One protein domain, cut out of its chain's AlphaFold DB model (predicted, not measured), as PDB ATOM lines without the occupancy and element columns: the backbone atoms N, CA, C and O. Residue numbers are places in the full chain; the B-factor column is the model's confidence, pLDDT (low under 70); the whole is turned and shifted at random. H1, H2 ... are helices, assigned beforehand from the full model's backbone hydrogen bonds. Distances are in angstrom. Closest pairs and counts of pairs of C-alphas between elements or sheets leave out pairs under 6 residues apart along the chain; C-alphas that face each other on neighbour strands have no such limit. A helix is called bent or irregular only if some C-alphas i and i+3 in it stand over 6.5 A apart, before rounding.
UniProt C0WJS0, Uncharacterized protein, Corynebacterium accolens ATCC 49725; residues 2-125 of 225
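Overview. This is residues 2 to 125 of the 225 residues of an uncharacterized protein of Corynebacterium accolens ATCC 49725 (UniProt C0WJS0). An open, loose frame is built on one long helix, H3, with H4 meeting it near one end as a V and the shorter H2 folding back from its other end. H1 lies beyond H2, and H5 turns off from the far end of H4, its residues 112 to 125 standing free of the rest. The printed part has 124 residues with five named helices, H1 to H5 in order along the chain, and no named strand; the class is all helix. The whole is loose, with a radius of gyration of the C-alphas of 18.9 A, and elongated, spanning 56 by 31 by 30 A.

Arrangement. H3, residues 46 to 73, is the longest helix. With its residues 62 to 73 alone it touches residues 84 to 92 of H4, residues 82 to 102; the closest C-alphas are those of Gly 70 and Val 85, 5.0 A apart. The two run opposite ways at a steep tilt of 52 degrees. With its residues 46 to 47 alone, H3 touches H2, residues 29 to 38, closest at the C-alphas of Phe 37 and Pro 47, 5.8 A apart. H2 and H3 form a helical hairpin, running opposite ways at a steep tilt of 44 degrees. H1, residues 2 to 17, only just touches H2, with 3 pairs of C-alphas within 8 A, through its residues 11 to 15 alone. Their closest C-alphas are those of Ala 12 and Met 36, 6.4 A apart, and their lines are about perpendicular at 83 degrees. Packing of the touching helices is mostly crossed, with 0 of 3 pairs at a shallow tilt. H5, residues 107 to 125, is close to H4 but not clearly touching it, with the C-alphas of Met 99 and Val 107 the closest at 7.9 A. H5 is apart from H1, H2 and H3. Every O i to N i+4 pair is within hydrogen-bond range in H1, H2, H3 and H4, against 12 of 15 in H5.

Along the chain. H3 measures 40.3 A from C-alpha 46 at (49.382, -31.965, 40.153) to C-alpha 73 at (59.061, -28.682, 1.121). H4 measures 30.2 A, H1 21.4 A and H2 14.5 A. H1 begins at C-alpha 2 at (44.005, -48.181, 27.095). H5 measures 27.7 A and ends at C-alpha 125 at (45.825, -40.159, -0.637). It has a kink of 27 degrees near residue 118 and is only just irregular, with C-alphas 118 and 121 6.6 A apart.

Size, cuts and confidence. The two C-alphas farthest apart are those of Asp 18 and Lys 75, at 56.4 A. The printed part has no cut. The link from H1 to H2 is long, with 11 residues, and that from H4 to H5 is tight, with 4. Mean pLDDT of the printed part is 87.4, and residues 103 to 105 are under 70.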
ATOM      1  N   ALA A   2      44.946 -47.468  26.213       90.50
ATOM      2  CA  ALA A   2      44.005 -48.181  27.095       90.50
ATOM      3  C   ALA A   2      44.214 -47.886  28.594       90.50
ATOM      4  O   ALA A   2      43.278 -47.469  29.258       90.50
ATOM      5  N   LEU A   3      45.454 -47.974  29.094       94.00
ATOM      6  CA  LEU A   3      45.775 -47.654  30.494       94.00
ATOM      7  C   LEU A   3      45.386 -46.227  30.899       94.00
ATOM      8  O   LEU A   3      44.834 -46.030  31.972       94.00
ATOM      9  N   ALA A   4      45.638 -45.235  30.042       88.75
ATOM     10  CA  ALA A   4      45.296 -43.845  30.333       88.75
ATOM     11  C   ALA A   4      43.774 -43.652  30.419       88.75
ATOM     12  O   ALA A   4      43.295 -43.017  31.350       88.75
ATOM     13  N   PHE A   5      43.013 -44.258  29.502       91.88
ATOM     14  CA  PHE A   5      41.549 -44.237  29.558       91.88
ATOM     15  C   PHE A   5      41.003 -44.957  30.790       91.88
ATOM     16  O   PHE A   5      40.081 -44.456  31.424       91.88
ATOM     17  N   THR A   6      41.578 -46.100  31.163       94.56
ATOM     18  CA  THR A   6      41.157 -46.821  32.368       94.56
ATOM     19  C   THR A   6      41.457 -46.021  33.635       94.56
ATOM     20  O   THR A   6      40.607 -45.961  34.514       94.56
ATOM     21  N   ILE A   7      42.626 -45.380  33.726       92.81
ATOM     22  CA  ILE A   7      43.021 -44.603  34.908       92.81
ATOM     23  C   ILE A   7      42.241 -43.287  34.970       92.81
ATOM     24  O   ILE A   7      41.469 -43.085  35.900       92.81
ATOM     25  N   PHE A   8      42.395 -42.399  33.986       90.56
ATOM     26  CA  PHE A   8      41.792 -41.064  34.030       90.56
ATOM     27  C   PHE A   8      40.281 -41.108  33.788       90.56
ATOM     28  O   PHE A   8      39.524 -40.504  34.537       90.56
ATOM     29  N   GLY A   9      39.826 -41.887  32.804       90.31
ATOM     30  CA  GLY A   9      38.396 -42.065  32.546       90.31
ATOM     31  C   GLY A   9      37.689 -42.808  33.681       90.31
ATOM     32  O   GLY A   9      36.615 -42.392  34.101       90.31
ATOM     33  N   GLY A  10      38.307 -43.853  34.241       91.88
ATOM     34  CA  GLY A  10      37.769 -44.547  35.417       91.88
ATOM     35  C   GLY A  10      37.701 -43.658  36.666       91.88
ATOM     36  O   GLY A  10      36.719 -43.720  37.408       91.88
ATOM     37  N   THR A  11      38.698 -42.790  36.869       91.00
ATOM     38  CA  THR A  11      38.708 -41.819  37.979       91.00
ATOM     39  C   THR A  11      37.611 -40.771  37.802       91.00
ATOM     40  O   THR A  11      36.833 -40.558  38.724       91.00
ATOM     41  N   ALA A  12      37.474 -40.189  36.606       90.06
ATOM     42  CA  ALA A  12      36.424 -39.213  36.314       90.06
ATOM     43  C   ALA A  12      35.009 -39.794  36.488       90.06
ATOM     44  O   ALA A  12      34.135 -39.124  37.029       90.06
ATOM     45  N   ILE A  13      34.785 -41.054  36.088       91.25
ATOM     46  CA  ILE A  13      33.498 -41.740  36.301       91.25
ATOM     47  C   ILE A  13      33.214 -41.920  37.795       91.25
ATOM     48  O   ILE A  13      32.099 -41.654  38.233       91.25
ATOM     49  N   THR A  14      34.206 -42.354  38.577       91.94
ATOM     50  CA  THR A  14      34.058 -42.493  40.036       91.94
ATOM     51  C   THR A  14      33.735 -41.142  40.682       91.94
ATOM     52  O   THR A  14      32.787 -41.045  41.448       91.94
ATOM     53  N   PHE A  15      34.444 -40.074  40.308       91.62
ATOM     54  CA  PHE A  15      34.202 -38.733  40.849       91.62
ATOM     55  C   PHE A  15      32.835 -38.155  40.455       91.62
ATOM     56  O   PHE A  15      32.188 -37.506  41.275       91.62
ATOM     57  N   ASN A  16      32.353 -38.439  39.242       90.50
ATOM     58  CA  ASN A  16      30.987 -38.105  38.842       90.50
ATOM     59  C   ASN A  16      29.945 -38.848  39.702       90.50
ATOM     60  O   ASN A  16      28.959 -38.248  40.124       90.50
ATOM     61  N   GLN A  17      30.172 -40.135  39.997       90.62
ATOM     62  CA  GLN A  17      29.288 -40.934  40.860       90.62
ATOM     63  C   GLN A  17      29.281 -40.445  42.314       90.62
ATOM     64  O   GLN A  17      28.233 -40.472  42.959       90.62
ATOM     65  N   ASP A  18      30.427 -39.973  42.804       89.25
ATOM     66  CA  ASP A  18      30.594 -39.433  44.158       89.25
ATOM     67  C   ASP A  18      30.077 -37.985  44.299       89.25
ATOM     68  O   ASP A  18      30.019 -37.457  45.410       89.25
ATOM     69  N   GLY A  19      29.658 -37.347  43.199       85.31
ATOM     70  CA  GLY A  19      29.103 -35.991  43.198       85.31
ATOM     71  C   GLY A  19      30.147 -34.893  43.419       85.31
ATOM     72  O   GLY A  19      29.828 -33.857  44.002       85.31
ATOM     73  N   VAL A  20      31.389 -35.127  42.988       85.06
ATOM     74  CA  VAL A  20      32.482 -34.150  43.068       85.06
ATOM     75  C   VAL A  20      32.181 -32.940  42.172       85.06
ATOM     76  O   VAL A  20      31.799 -33.094  41.009       85.06
ATOM     77  N   GLU A  21      32.340 -31.729  42.715       80.50
ATOM     78  CA  GLU A  21      32.073 -30.479  41.992       80.50
ATOM     79  C   GLU A  21      32.959 -30.349  40.737       80.50
ATOM     80  O   GLU A  21      34.142 -30.682  40.742       80.50
ATOM     81  N   GLY A  22      32.392 -29.853  39.632       79.44
ATOM     82  CA  GLY A  22      33.127 -29.650  38.375       79.44
ATOM     83  C   GLY A  22      33.276 -30.895  37.489       79.44
ATOM     84  O   GLY A  22      33.948 -30.834  36.458       79.44
ATOM     85  N   ILE A  23      32.656 -32.020  37.867       83.44
ATOM     86  CA  ILE A  23      32.581 -33.263  37.074       83.44
ATOM     87  C   ILE A  23      31.112 -33.714  36.980       83.44
ATOM     88  O   ILE A  23      30.783 -34.892  37.056       83.44
ATOM     89  N   ASP A  24      30.198 -32.761  36.829       77.75
ATOM     90  CA  ASP A  24      28.737 -32.942  36.794       77.75
ATOM     91  C   ASP A  24      28.155 -33.095  35.378       77.75
ATOM     92  O   ASP A  24      26.979 -33.414  35.212       77.75
ATOM     93  N   GLY A  25      28.988 -32.919  34.349       75.94
ATOM     94  CA  GLY A  25      28.590 -32.980  32.943       75.94
ATOM     95  C   GLY A  25      28.135 -31.642  32.352       75.94
ATOM     96  O   GLY A  25      27.853 -31.600  31.156       75.94
ATOM     97  N   GLU A  26      28.107 -30.561  33.139       79.62
ATOM     98  CA  GLU A  26      27.863 -29.195  32.641       79.62
ATOM     99  C   GLU A  26      29.165 -28.404  32.441       79.62
ATOM    100  O   GLU A  26      29.204 -27.414  31.710       79.62
ATOM    101  N   SER A  27      30.250 -28.862  33.066       83.00
ATOM    102  CA  SER A  27      31.582 -28.263  32.961       83.00
ATOM    103  C   SER A  27      32.241 -28.518  31.598       83.00
ATOM    104  O   SER A  27      32.066 -29.571  30.982       83.00
ATOM    105  N   SER A  28      33.058 -27.566  31.134       83.88
ATOM    106  CA  SER A  28      33.868 -27.740  29.912       83.88
ATOM    107  C   SER A  28      34.891 -28.875  30.057       83.88
ATOM    108  O   SER A  28      35.328 -29.201  31.162       83.88
ATOM    109  N   ASN A  29      35.322 -29.462  28.937       85.31
ATOM    110  CA  ASN A  29      36.258 -30.594  28.936       85.31
ATOM    111  C   ASN A  29      37.577 -30.270  29.660       85.31
ATOM    112  O   ASN A  29      38.139 -31.114  30.362       85.31
ATOM    113  N   GLU A  30      38.071 -29.043  29.499       86.62
ATOM    114  CA  GLU A  30      39.278 -28.550  30.153       86.62
ATOM    115  C   GLU A  30      39.066 -28.442  31.666       86.62
ATOM    116  O   GLU A  30      39.921 -28.881  32.437       86.62
ATOM    117  N   GLN A  31      37.919 -27.908  32.095       85.25
ATOM    118  CA  GLN A  31      37.570 -27.806  33.514       85.25
ATOM    119  C   GLN A  31      37.472 -29.184  34.161       85.25
ATOM    120  O   GLN A  31      38.083 -29.383  35.204       85.25
ATOM    121  N   VAL A  32      36.817 -30.154  33.518       89.75
ATOM    122  CA  VAL A  32      36.710 -31.530  34.036       89.75
ATOM    123  C   VAL A  32      38.092 -32.141  34.290       89.75
ATOM    124  O   VAL A  32      38.324 -32.753  35.334       89.75
ATOM    125  N   LEU A  33      39.035 -31.949  33.361       89.88
ATOM    126  CA  LEU A  33      40.406 -32.432  33.523       89.88
ATOM    127  C   LEU A  33      41.091 -31.765  34.723       89.88
ATOM    128  O   LEU A  33      41.689 -32.453  35.548       89.88
ATOM    129  N   PHE A  34      41.010 -30.439  34.835       89.25
ATOM    130  CA  PHE A  34      41.661 -29.713  35.926       89.25
ATOM    131  C   PHE A  34      41.035 -30.010  37.294       89.25
ATOM    132  O   PHE A  34      41.796 -30.245  38.234       89.25
ATOM    133  N   SER A  35      39.705 -30.084  37.395       88.88
ATOM    134  CA  SER A  35      38.992 -30.456  38.625       88.88
ATOM    135  C   SER A  35      39.379 -31.866  39.075       88.88
ATOM    136  O   SER A  35      39.826 -32.055  40.203       88.88
ATOM    137  N   MET A  36      39.398 -32.842  38.157       90.25
ATOM    138  CA  MET A  36      39.841 -34.205  38.477       90.25
ATOM    139  C   MET A  36      41.266 -34.236  39.050       90.25
ATOM    140  O   MET A  36      41.546 -34.984  39.984       90.25
ATOM    141  N   PHE A  37      42.186 -33.434  38.507       89.62
ATOM    142  CA  PHE A  37      43.555 -33.363  39.021       89.62
ATOM    143  C   PHE A  37      43.683 -32.582  40.338       89.62
ATOM    144  O   PHE A  37      44.679 -32.799  41.033       89.62
ATOM    145  N   GLN A  38      42.723 -31.715  40.676       89.00
ATOM    146  CA  GLN A  38      42.646 -30.984  41.947       89.00
ATOM    147  C   GLN A  38      42.089 -31.843  43.090       89.00
ATOM    148  O   GLN A  38      42.507 -31.660  44.230       89.00
ATOM    149  N   ASP A  39      41.236 -32.821  42.795       88.88
ATOM    150  CA  ASP A  39      40.651 -33.708  43.815       88.88
ATOM    151  C   ASP A  39      41.518 -34.933  44.159       88.88
ATOM    152  O   ASP A  39      41.186 -35.748  45.021       88.88
ATOM    153  N   LEU A  40      42.685 -35.068  43.524       88.50
ATOM    154  CA  LEU A  40      43.677 -36.090  43.864       88.50
ATOM    155  C   LEU A  40      44.486 -35.718  45.127       88.50
ATOM    156  O   LEU A  40      44.645 -34.536  45.435       88.50
ATOM    157  N   PRO A  41      45.115 -36.694  45.824       81.75
ATOM    158  CA  PRO A  41      45.852 -36.474  47.084       81.75
ATOM    159  C   PRO A  41      47.094 -35.548  47.016       81.75
ATOM    160  O   PRO A  41      47.837 -35.452  47.989       81.75
ATOM    161  N   LEU A  42      47.320 -34.833  45.908       86.94
ATOM    162  CA  LEU A  42      48.323 -33.774  45.716       86.94
ATOM    163  C   LEU A  42      47.788 -32.625  44.832       86.94
ATOM    164  O   LEU A  42      48.556 -31.969  44.121       86.94
ATOM    165  N   GLY A  43      46.480 -32.372  44.897       84.06
ATOM    166  CA  GLY A  43      45.722 -31.504  43.995       84.06
ATOM    167  C   GLY A  43      46.202 -30.068  43.812       84.06
ATOM    168  O   GLY A  43      45.883 -29.419  42.822       84.06
ATOM    169  N   THR A  44      47.016 -29.554  44.730       86.44
ATOM    170  CA  THR A  44      47.619 -28.219  44.611       86.44
ATOM    171  C   THR A  44      48.795 -28.187  43.626       86.44
ATOM    172  O   THR A  44      49.067 -27.151  43.027       86.44
ATOM    173  N   ILE A  45      49.511 -29.304  43.451       91.00
ATOM    174  CA  ILE A  45      50.750 -29.381  42.653       91.00
ATOM    175  C   ILE A  45      50.504 -30.103  41.324       91.00
ATOM    176  O   ILE A  45      51.078 -29.740  40.295       91.00
ATOM    177  N   THR A  46      49.644 -31.119  41.323       90.38
ATOM    178  CA  THR A  46      49.382 -31.965  40.153       90.38
ATOM    179  C   THR A  46      48.862 -31.203  38.922       90.38
ATOM    180  O   THR A  46      49.377 -31.483  37.837       90.38
ATOM    181  N   PRO A  47      47.974 -30.190  39.025       90.50
ATOM    182  CA  PRO A  47      47.576 -29.364  37.881       90.50
ATOM    183  C   PRO A  47      48.731 -28.569  37.261       90.50
ATOM    184  O   PRO A  47      48.797 -28.401  36.045       90.50
ATOM    185  N   PHE A  48      49.672 -28.098  38.085       91.19
ATOM    186  CA  PHE A  48      50.842 -27.365  37.599       91.19
ATOM    187  C   PHE A  48      51.789 -28.287  36.825       91.19
ATOM    188  O   PHE A  48      52.256 -27.939  35.741       91.19
ATOM    189  N   ILE A  49      52.023 -29.496  37.344       92.88
ATOM    190  CA  ILE A  49      52.799 -30.524  36.641       92.88
ATOM    191  C   ILE A  49      52.123 -30.883  35.312       92.88
ATOM    192  O   ILE A  49      52.804 -30.963  34.291       92.88
ATOM    193  N   LEU A  50      50.797 -31.056  35.305       92.00
ATOM    194  CA  LEU A  50      50.025 -31.330  34.093       92.00
ATOM    195  C   LEU A  50      50.245 -30.243  33.032       92.00
ATOM    196  O   LEU A  50      50.521 -30.571  31.881       92.00
ATOM    197  N   LEU A  51      50.195 -28.966  33.421       93.25
ATOM    198  CA  LEU A  51      50.448 -27.843  32.515       93.25
ATOM    199  C   LEU A  51      51.853 -27.913  31.902       93.25
ATOM    200  O   LEU A  51      51.999 -27.765  30.689       93.25
ATOM    201  N   VAL A  52      52.882 -28.181  32.712       95.50
ATOM    202  CA  VAL A  52      54.265 -28.326  32.224       95.50
ATOM    203  C   VAL A  52      54.383 -29.490  31.241       95.50
ATOM    204  O   VAL A  52      54.995 -29.342  30.183       95.50
ATOM    205  N   ILE A  53      53.769 -30.634  31.550       94.31
ATOM    206  CA  ILE A  53      53.765 -31.808  30.669       94.31
ATOM    207  C   ILE A  53      53.084 -31.471  29.338       94.31
ATOM    208  O   ILE A  53      53.671 -31.715  28.285       94.31
ATOM    209  N   LEU A  54      51.893 -30.865  29.367       92.88
ATOM    210  CA  LEU A  54      51.174 -30.446  28.159       92.88
ATOM    211  C   LEU A  54      52.006 -29.481  27.306       92.88
ATOM    212  O   LEU A  54      52.061 -29.640  26.088       92.88
ATOM    213  N   ALA A  55      52.700 -28.530  27.936       93.75
ATOM    214  CA  ALA A  55      53.573 -27.594  27.237       93.75
ATOM    215  C   ALA A  55      54.743 -28.305  26.535       93.75
ATOM    216  O   ALA A  55      55.006 -28.037  25.363       93.75
ATOM    217  N   VAL A  56      55.414 -29.245  27.211       95.44
ATOM    218  CA  VAL A  56      56.504 -30.031  26.605       95.44
ATOM    219  C   VAL A  56      55.984 -30.881  25.446       95.44
ATOM    220  O   VAL A  56      56.568 -30.850  24.366       95.44
ATOM    221  N   PHE A  57      54.856 -31.578  25.625       93.56
ATOM    222  CA  PHE A  57      54.232 -32.363  24.553       93.56
ATOM    223  C   PHE A  57      53.884 -31.505  23.337       93.56
ATOM    224  O   PHE A  57      54.149 -31.912  22.205       93.56
ATOM    225  N   PHE A  58      53.335 -30.310  23.560       91.50
ATOM    226  CA  PHE A  58      53.019 -29.379  22.486       91.50
ATOM    227  C   PHE A  58      54.279 -28.942  21.726       91.50
ATOM    228  O   PHE A  58      54.300 -29.010  20.497       91.50
ATOM    229  N   VAL A  59      55.351 -28.564  22.435       90.75
ATOM    230  CA  VAL A  59      56.622 -28.143  21.817       90.75
ATOM    231  C   VAL A  59      57.260 -29.281  21.018       90.75
ATOM    232  O   VAL A  59      57.616 -29.082  19.860       90.75
ATOM    233  N   THR A  60      57.365 -30.482  21.590       94.25
ATOM    234  CA  THR A  60      57.958 -31.639  20.900       94.25
ATOM    235  C   THR A  60      57.132 -32.068  19.683       94.25
ATOM    236  O   THR A  60      57.693 -32.419  18.641       94.25
ATOM    237  N   SER A  61      55.800 -32.006  19.782       92.62
ATOM    238  CA  SER A  61      54.908 -32.297  18.655       92.62
ATOM    239  C   SER A  61      55.055 -31.263  17.535       92.62
ATOM    240  O   SER A  61      55.092 -31.638  16.363       92.62
ATOM    241  N   ALA A  62      55.147 -29.976  17.876       90.12
ATOM    242  CA  ALA A  62      55.320 -28.899  16.904       90.12
ATOM    243  C   ALA A  62      56.690 -28.953  16.210       90.12
ATOM    244  O   ALA A  62      56.778 -28.720  15.002       90.12
ATOM    245  N   ASP A  63      57.750 -29.300  16.943       90.75
ATOM    246  CA  ASP A  63      59.098 -29.481  16.394       90.75
ATOM    247  C   ASP A  63      59.126 -30.605  15.346       90.75
ATOM    248  O   ASP A  63      59.484 -30.378  14.187       90.75
ATOM    249  N   SER A  64      58.597 -31.780  15.704       93.44
ATOM    250  CA  SER A  64      58.509 -32.932  14.794       93.44
ATOM    251  C   SER A  64      57.701 -32.606  13.531       93.44
ATOM    252  O   SER A  64      58.111 -32.941  12.418       93.44
ATOM    253  N   ALA A  65      56.572 -31.902  13.678       91.12
ATOM    254  CA  ALA A  65      55.749 -31.478  12.546       91.12
ATOM    255  C   ALA A  65      56.485 -30.485  11.628       91.12
ATOM    256  O   ALA A  65      56.404 -30.602  10.404       91.12
ATOM    257  N   SER A  66      57.242 -29.545  12.203       90.50
ATOM    258  CA  SER A  66      57.999 -28.537  11.447       90.50
ATOM    259  C   SER A  66      59.087 -29.176  10.589       90.50
ATOM    260  O   SER A  66      59.283 -28.783   9.438       90.50
ATOM    261  N   VAL A  67      59.779 -30.186  11.129       90.69
ATOM    262  CA  VAL A  67      60.809 -30.929  10.392       90.69
ATOM    263  C   VAL A  67      60.185 -31.699   9.232       90.69
ATOM    264  O   VAL A  67      60.661 -31.561   8.108       90.69
ATOM    265  N   VAL A  68      59.086 -32.427   9.458       90.81
ATOM    266  CA  VAL A  68      58.388 -33.181   8.397       90.81
ATOM    267  C   VAL A  68      57.864 -32.258   7.291       90.81
ATOM    268  O   VAL A  68      58.006 -32.559   6.107       90.81
ATOM    269  N   MET A  69      57.303 -31.096   7.634       89.56
ATOM    270  CA  MET A  69      56.909 -30.107   6.620       89.56
ATOM    271  C   MET A  69      58.124 -29.549   5.865       89.56
ATOM    272  O   MET A  69      58.056 -29.309   4.654       89.56
ATOM    273  N   GLY A  70      59.248 -29.375   6.564       88.94
ATOM    274  CA  GLY A  70      60.521 -28.957   5.988       88.94
ATOM    275  C   GLY A  70      61.081 -29.954   4.977       88.94
ATOM    276  O   GLY A  70      61.475 -29.534   3.886       88.94
ATOM    277  N   THR A  71      61.067 -31.253   5.286       89.44
ATOM    278  CA  THR A  71      61.524 -32.306   4.362       89.44
ATOM    279  C   THR A  71      60.627 -32.366   3.127       89.44
ATOM    280  O   THR A  71      61.125 -32.329   2.000       89.44
ATOM    281  N   MET A  72      59.299 -32.336   3.307       89.06
ATOM    282  CA  MET A  72      58.336 -32.319   2.197       89.06
ATOM    283  C   MET A  72      58.513 -31.090   1.291       89.06
ATOM    284  O   MET A  72      58.438 -31.206   0.069       89.06
ATOM    285  N   SER A  73      58.812 -29.924   1.873       89.06
ATOM    286  CA  SER A  73      59.061 -28.682   1.121       89.06
ATOM    287  C   SER A  73      60.433 -28.644   0.435       89.06
ATOM    288  O   SER A  73      60.642 -27.844  -0.474       89.06
ATOM    289  N   SER A  74      61.360 -29.514   0.845       87.81
ATOM    290  CA  SER A  74      62.746 -29.571   0.357       87.81
ATOM    291  C   SER A  74      62.995 -30.776  -0.560       87.81
ATOM    292  O   SER A  74      64.103 -31.295  -0.608       87.81
ATOM    293  N   LYS A  75      61.968 -31.241  -1.290       84.12
ATOM    294  CA  LYS A  75      62.028 -32.421  -2.185       84.12
ATOM    295  C   LYS A  75      62.463 -33.723  -1.490       84.12
ATOM    296  O   LYS A  75      63.034 -34.596  -2.134       84.12
ATOM    297  N   GLY A  76      62.175 -33.866  -0.198       80.00
ATOM    298  CA  GLY A  76      62.527 -35.061   0.569       80.00
ATOM    299  C   GLY A  76      63.939 -35.049   1.157       80.00
ATOM    300  O   GLY A  76      64.400 -36.102   1.582       80.00
ATOM    301  N   ASP A  77      64.613 -33.895   1.207       81.19
ATOM    302  CA  ASP A  77      65.895 -33.755   1.910       81.19
ATOM    303  C   ASP A  77      65.737 -34.164   3.392       81.19
ATOM    304  O   ASP A  77      64.930 -33.546   4.098       81.19
ATOM    305  N   PRO A  78      66.469 -35.189   3.877       75.00
ATOM    306  CA  PRO A  78      66.398 -35.648   5.265       75.00
ATOM    307  C   PRO A  78      66.945 -34.618   6.267       75.00
ATOM    308  O   PRO A  78      66.642 -34.696   7.458       75.00
ATOM    309  N   THR A  79      67.712 -33.633   5.797       80.44
ATOM    310  CA  THR A  79      68.279 -32.535   6.588       80.44
ATOM    311  C   THR A  79      67.831 -31.180   6.032       80.44
ATOM    312  O   THR A  79      68.647 -30.405   5.528       80.44
ATOM    313  N   PRO A  80      66.529 -30.848   6.123       79.56
ATOM    314  CA  PRO A  80      65.991 -29.653   5.501       79.56
ATOM    315  C   PRO A  80      66.622 -28.403   6.117       79.56
ATOM    316  O   PRO A  80      66.947 -28.350   7.308       79.56
ATOM    317  N   ASN A  81      66.771 -27.358   5.304       86.94
ATOM    318  CA  ASN A  81      67.349 -26.101   5.761       86.94
ATOM    319  C   ASN A  81      66.580 -25.566   6.984       86.94
ATOM    320  O   ASN A  81      65.355 -25.423   6.953       86.94
ATOM    321  N   LYS A  82      67.315 -25.212   8.047       87.50
ATOM    322  CA  LYS A  82      66.764 -24.703   9.314       87.50
ATOM    323  C   LYS A  82      65.794 -23.534   9.116       87.50
ATOM    324  O   LYS A  82      64.832 -23.419   9.867       87.50
ATOM    325  N   LEU A  83      66.002 -22.695   8.097       90.00
ATOM    326  CA  LEU A  83      65.097 -21.581   7.787       90.00
ATOM    327  C   LEU A  83      63.697 -22.049   7.362       90.00
ATOM    328  O   LEU A  83      62.711 -21.423   7.741       90.00
ATOM    329  N   ILE A  84      63.601 -23.156   6.620       88.88
ATOM    330  CA  ILE A  84      62.324 -23.728   6.169       88.88
ATOM    331  C   ILE A  84      61.580 -24.340   7.361       88.88
ATOM    332  O   ILE A  84      60.379 -24.133   7.512       88.88
ATOM    333  N   VAL A  85      62.300 -25.034   8.246       88.75
ATOM    334  CA  VAL A  85      61.731 -25.600   9.480       88.75
ATOM    335  C   VAL A  85      61.192 -24.491  10.391       88.75
ATOM    336  O   VAL A  85      60.053 -24.567  10.842       88.75
ATOM    337  N   ILE A  86      61.966 -23.418  10.604       90.31
ATOM    338  CA  ILE A  86      61.534 -22.258  11.404       90.31
ATOM    339  C   ILE A  86      60.312 -21.577  10.775       90.31
ATOM    340  O   ILE A  86      59.388 -21.205  11.497       90.31
ATOM    341  N   PHE A  87      60.284 -21.428   9.448       91.94
ATOM    342  CA  PHE A  87      59.139 -20.860   8.736       91.94
ATOM    343  C   PHE A  87      57.855 -21.654   9.012       91.94
ATOM    344  O   PHE A  87      56.857 -21.066   9.430       91.94
ATOM    345  N   TRP A  88      57.892 -22.982   8.868       91.81
ATOM    346  CA  TRP A  88      56.732 -23.835   9.147       91.81
ATOM    347  C   TRP A  88      56.329 -23.829  10.623       91.81
ATOM    348  O   TRP A  88      55.135 -23.749  10.925       91.81
ATOM    349  N   GLY A  89      57.299 -23.818  11.542       90.50
ATOM    350  CA  GLY A  89      57.035 -23.652  12.974       90.50
ATOM    351  C   GLY A  89      56.311 -22.338  13.290       90.50
ATOM    352  O   GLY A  89      55.338 -22.321  14.048       90.50
ATOM    353  N   LEU A  90      56.723 -21.238  12.655       91.69
ATOM    354  CA  LEU A  90      56.105 -19.923  12.829       91.69
ATOM    355  C   LEU A  90      54.708 -19.850  12.197       91.69
ATOM    356  O   LEU A  90      53.805 -19.257  12.784       91.69
ATOM    357  N   CYS A  91      54.492 -20.500  11.051       91.44
ATOM    358  CA  CYS A  91      53.160 -20.648  10.464       91.44
ATOM    359  C   CYS A  91      52.205 -21.407  11.396       91.44
ATOM    360  O   CYS A  91      51.081 -20.952  11.601       91.44
ATOM    361  N   MET A  92      52.646 -22.514  12.007       89.81
ATOM    362  CA  MET A  92      51.830 -23.261  12.976       89.81
ATOM    363  C   MET A  92      51.510 -22.432  14.222       89.81
ATOM    364  O   MET A  92      50.362 -22.421  14.667       89.81
ATOM    365  N   MET A  93      52.481 -21.673  14.742       88.88
ATOM    366  CA  MET A  93      52.238 -20.722  15.833       88.88
ATOM    367  C   MET A  93      51.220 -19.645  15.428       88.88
ATOM    368  O   MET A  93      50.322 -19.325  16.203       88.88
ATOM    369  N   GLY A  94      51.320 -19.115  14.207       89.88
ATOM    370  CA  GLY A  94      50.365 -18.150  13.668       89.88
ATOM    371  C   GLY A  94      48.944 -18.711  13.595       89.88
ATOM    372  O   GLY A  94      48.007 -18.053  14.040       89.88
ATOM    373  N   ILE A  95      48.785 -19.947  13.110       86.81
ATOM    374  CA  ILE A  95      47.487 -20.639  13.074       86.81
ATOM    375  C   ILE A  95      46.939 -20.825  14.493       86.81
ATOM    376  O   ILE A  95      45.768 -20.534  14.726       86.81
ATOM    377  N   ALA A  96      47.777 -21.239  15.448       84.56
ATOM    378  CA  ALA A  96      47.371 -21.395  16.843       84.56
ATOM    379  C   ALA A  96      46.875 -20.069  17.451       84.56
ATOM    380  O   ALA A  96      45.812 -20.040  18.065       84.56
ATOM    381  N   ILE A  97      47.591 -18.961  17.231       87.56
ATOM    382  CA  ILE A  97      47.183 -17.628  17.710       87.56
ATOM    383  C   ILE A  97      45.864 -17.196  17.070       87.56
ATOM    384  O   ILE A  97      44.967 -16.739  17.776       87.56
ATOM    385  N   VAL A  98      45.724 -17.345  15.749       86.06
ATOM    386  CA  VAL A  98      44.474 -17.004  15.053       86.06
ATOM    387  C   VAL A  98      43.322 -17.821  15.623       86.06
ATOM    388  O   VAL A  98      42.294 -17.239  15.950       86.06
ATOM    389  N   MET A  99      43.508 -19.127  15.829       79.44
ATOM    390  CA  MET A  99      42.483 -19.985  16.422       79.44
ATOM    391  C   MET A  99      42.093 -19.553  17.837       79.44
ATOM    392  O   MET A  99      40.898 -19.478  18.120       79.44
ATOM    393  N   LEU A 100      43.064 -19.196  18.687       81.06
ATOM    394  CA  LEU A 100      42.800 -18.664  20.030       81.06
ATOM    395  C   LEU A 100      42.004 -17.353  19.992       81.06
ATOM    396  O   LEU A 100      41.125 -17.150  20.822       81.06
ATOM    397  N   LEU A 101      42.290 -16.468  19.033       81.69
ATOM    398  CA  LEU A 101      41.596 -15.183  18.896       81.69
ATOM    399  C   LEU A 101      40.198 -15.320  18.281       81.69
ATOM    400  O   LEU A 101      39.303 -14.548  18.615       81.69
ATOM    401  N   THR A 102      40.007 -16.273  17.368       74.06
ATOM    402  CA  THR A 102      38.703 -16.541  16.737       74.06
ATOM    403  C   THR A 102      37.782 -17.404  17.599       74.06
ATOM    404  O   THR A 102      36.602 -17.546  17.281       74.06
ATOM    405  N   GLY A 103      38.316 -18.015  18.655       63.19
ATOM    406  CA  GLY A 103      37.618 -19.000  19.461       63.19
ATOM    407  C   GLY A 103      36.672 -18.393  20.505       63.19
ATOM    408  O   GLY A 103      37.132 -17.815  21.483       63.19
ATOM    409  N   GLY A 104      35.358 -18.549  20.302       66.06
ATOM    410  CA  GLY A 104      34.302 -18.340  21.313       66.06
ATOM    411  C   GLY A 104      33.918 -19.641  22.041       66.06
ATOM    412  O   GLY A 104      34.741 -20.531  22.166       66.06
ATOM    413  N   GLU A 105      32.672 -19.811  22.488       64.75
ATOM    414  CA  GLU A 105      32.237 -21.028  23.217       64.75
ATOM    415  C   GLU A 105      32.251 -22.317  22.352       64.75
ATOM    416  O   GLU A 105      32.371 -23.417  22.880       64.75
ATOM    417  N   ASP A 106      32.246 -22.194  21.015       71.19
ATOM    418  CA  ASP A 106      32.170 -23.318  20.059       71.19
ATOM    419  C   ASP A 106      33.510 -23.695  19.380       71.19
ATOM    420  O   ASP A 106      33.516 -24.354  18.330       71.19
ATOM    421  N   VAL A 107      34.670 -23.289  19.928       73.69
ATOM    422  CA  VAL A 107      35.989 -23.530  19.281       73.69
ATOM    423  C   VAL A 107      36.207 -25.000  18.961       73.69
ATOM    424  O   VAL A 107      36.692 -25.334  17.882       73.69
ATOM    425  N   LEU A 108      35.850 -25.878  19.898       75.00
ATOM    426  CA  LEU A 108      36.133 -27.302  19.801       75.00
ATOM    427  C   LEU A 108      35.386 -27.934  18.622       75.00
ATOM    428  O   LEU A 108      35.987 -28.632  17.805       75.00
ATOM    429  N   THR A 109      34.100 -27.615  18.486       78.50
ATOM    430  CA  THR A 109      33.258 -28.082  17.380       78.50
ATOM    431  C   THR A 109      33.743 -27.511  16.046       78.50
ATOM    432  O   THR A 109      33.839 -28.234  15.051       78.50
ATOM    433  N   GLY A 110      34.114 -26.226  16.016       77.69
ATOM    434  CA  GLY A 110      34.679 -25.581  14.829       77.69
ATOM    435  C   GLY A 110      36.000 -26.213  14.378       77.69
ATOM    436  O   GLY A 110      36.167 -26.537  13.199       77.69
ATOM    437  N   LEU A 111      36.917 -26.455  15.318       81.69
ATOM    438  CA  LEU A 111      38.210 -27.095  15.070       81.69
ATOM    439  C   LEU A 111      38.045 -28.538  14.592       81.69
ATOM    440  O   LEU A 111      38.719 -28.954  13.645       81.69
ATOM    441  N   GLN A 112      37.136 -29.295  15.207       84.62
ATOM    442  CA  GLN A 112      36.837 -30.665  14.803       84.62
ATOM    443  C   GLN A 112      36.327 -30.707  13.359       84.62
ATOM    444  O   GLN A 112      36.832 -31.488  12.553       84.62
ATOM    445  N   ASN A 113      35.397 -29.820  13.000       85.38
ATOM    446  CA  ASN A 113      34.853 -29.747  11.644       85.38
ATOM    447  C   ASN A 113      35.923 -29.376  10.609       85.38
ATOM    448  O   ASN A 113      36.025 -30.034   9.573       85.38
ATOM    449  N   LEU A 114      36.755 -28.368  10.890       85.94
ATOM    450  CA  LEU A 114      37.863 -27.992  10.006       85.94
ATOM    451  C   LEU A 114      38.870 -29.133   9.838       85.94
ATOM    452  O   LEU A 114      39.312 -29.401   8.722       85.94
ATOM    453  N   THR A 115      39.188 -29.836  10.924       88.25
ATOM    454  CA  THR A 115      40.102 -30.985  10.896       88.25
ATOM    455  C   THR A 115      39.529 -32.119  10.051       88.25
ATOM    456  O   THR A 115      40.248 -32.682   9.231       88.25
ATOM    457  N   ILE A 116      38.234 -32.426  10.185       90.12
ATOM    458  CA  ILE A 116      37.559 -33.443   9.364       90.12
ATOM    459  C   ILE A 116      37.614 -33.057   7.882       90.12
ATOM    460  O   ILE A 116      37.990 -33.881   7.047       90.12
ATOM    461  N   LEU A 117      37.287 -31.804   7.555       91.06
ATOM    462  CA  LEU A 117      37.315 -31.309   6.177       91.06
ATOM    463  C   LEU A 117      38.727 -31.347   5.576       91.06
ATOM    464  O   LEU A 117      38.878 -31.723   4.415       91.06
ATOM    465  N   ALA A 118      39.757 -31.010   6.356       89.12
ATOM    466  CA  ALA A 118      41.153 -31.069   5.923       89.12
ATOM    467  C   ALA A 118      41.684 -32.513   5.804       89.12
ATOM    468  O   ALA A 118      42.459 -32.813   4.897       89.12
ATOM    469  N   ALA A 119      41.253 -33.423   6.685       91.69
ATOM    470  CA  ALA A 119      41.697 -34.818   6.701       91.69
ATOM    471  C   ALA A 119      41.056 -35.669   5.593       91.69
ATOM    472  O   ALA A 119      41.673 -36.621   5.113       91.69
ATOM    473  N   LEU A 120      39.838 -35.334   5.162       94.44
ATOM    474  CA  LEU A 120      39.096 -36.086   4.147       94.44
ATOM    475  C   LEU A 120      39.865 -36.273   2.820       94.44
ATOM    476  O   LEU A 120      40.001 -37.419   2.385       94.44
ATOM    477  N   PRO A 121      40.416 -35.232   2.164       94.19
ATOM    478  CA  PRO A 121      41.209 -35.427   0.948       94.19
ATOM    479  C   PRO A 121      42.501 -36.212   1.211       94.19
ATOM    480  O   PRO A 121      42.900 -37.032   0.386       94.19
ATOM    481  N   PHE A 122      43.132 -36.024   2.374       92.75
ATOM    482  CA  PHE A 122      44.333 -36.772   2.748       92.75
ATOM    483  C   PHE A 122      44.045 -38.269   2.952       92.75
ATOM    484  O   PHE A 122      44.863 -39.114   2.596       92.75
ATOM    485  N   CYS A 123      42.849 -38.623   3.431       95.88
ATOM    486  CA  CYS A 123      42.405 -40.014   3.531       95.88
ATOM    487  C   CYS A 123      42.391 -40.719   2.163       95.88
ATOM    488  O   CYS A 123      42.843 -41.860   2.059       95.88
ATOM    489  N   LEU A 124      41.956 -40.037   1.094       95.69
ATOM    490  CA  LEU A 124      42.019 -40.593  -0.264       95.69
ATOM    491  C   LEU A 124      43.464 -40.867  -0.698       95.69
ATOM    492  O   LEU A 124      43.741 -41.923  -1.266       95.69
ATOM    493  N   VAL A 125      44.391 -39.960  -0.377       95.31
ATOM    494  CA  VAL A 125      45.825 -40.159  -0.637       95.31
ATOM    495  C   VAL A 125      46.335 -41.400   0.099       95.31
ATOM    496  O   VAL A 125      46.949 -42.262  -0.527       95.31
TER     497      VAL A 125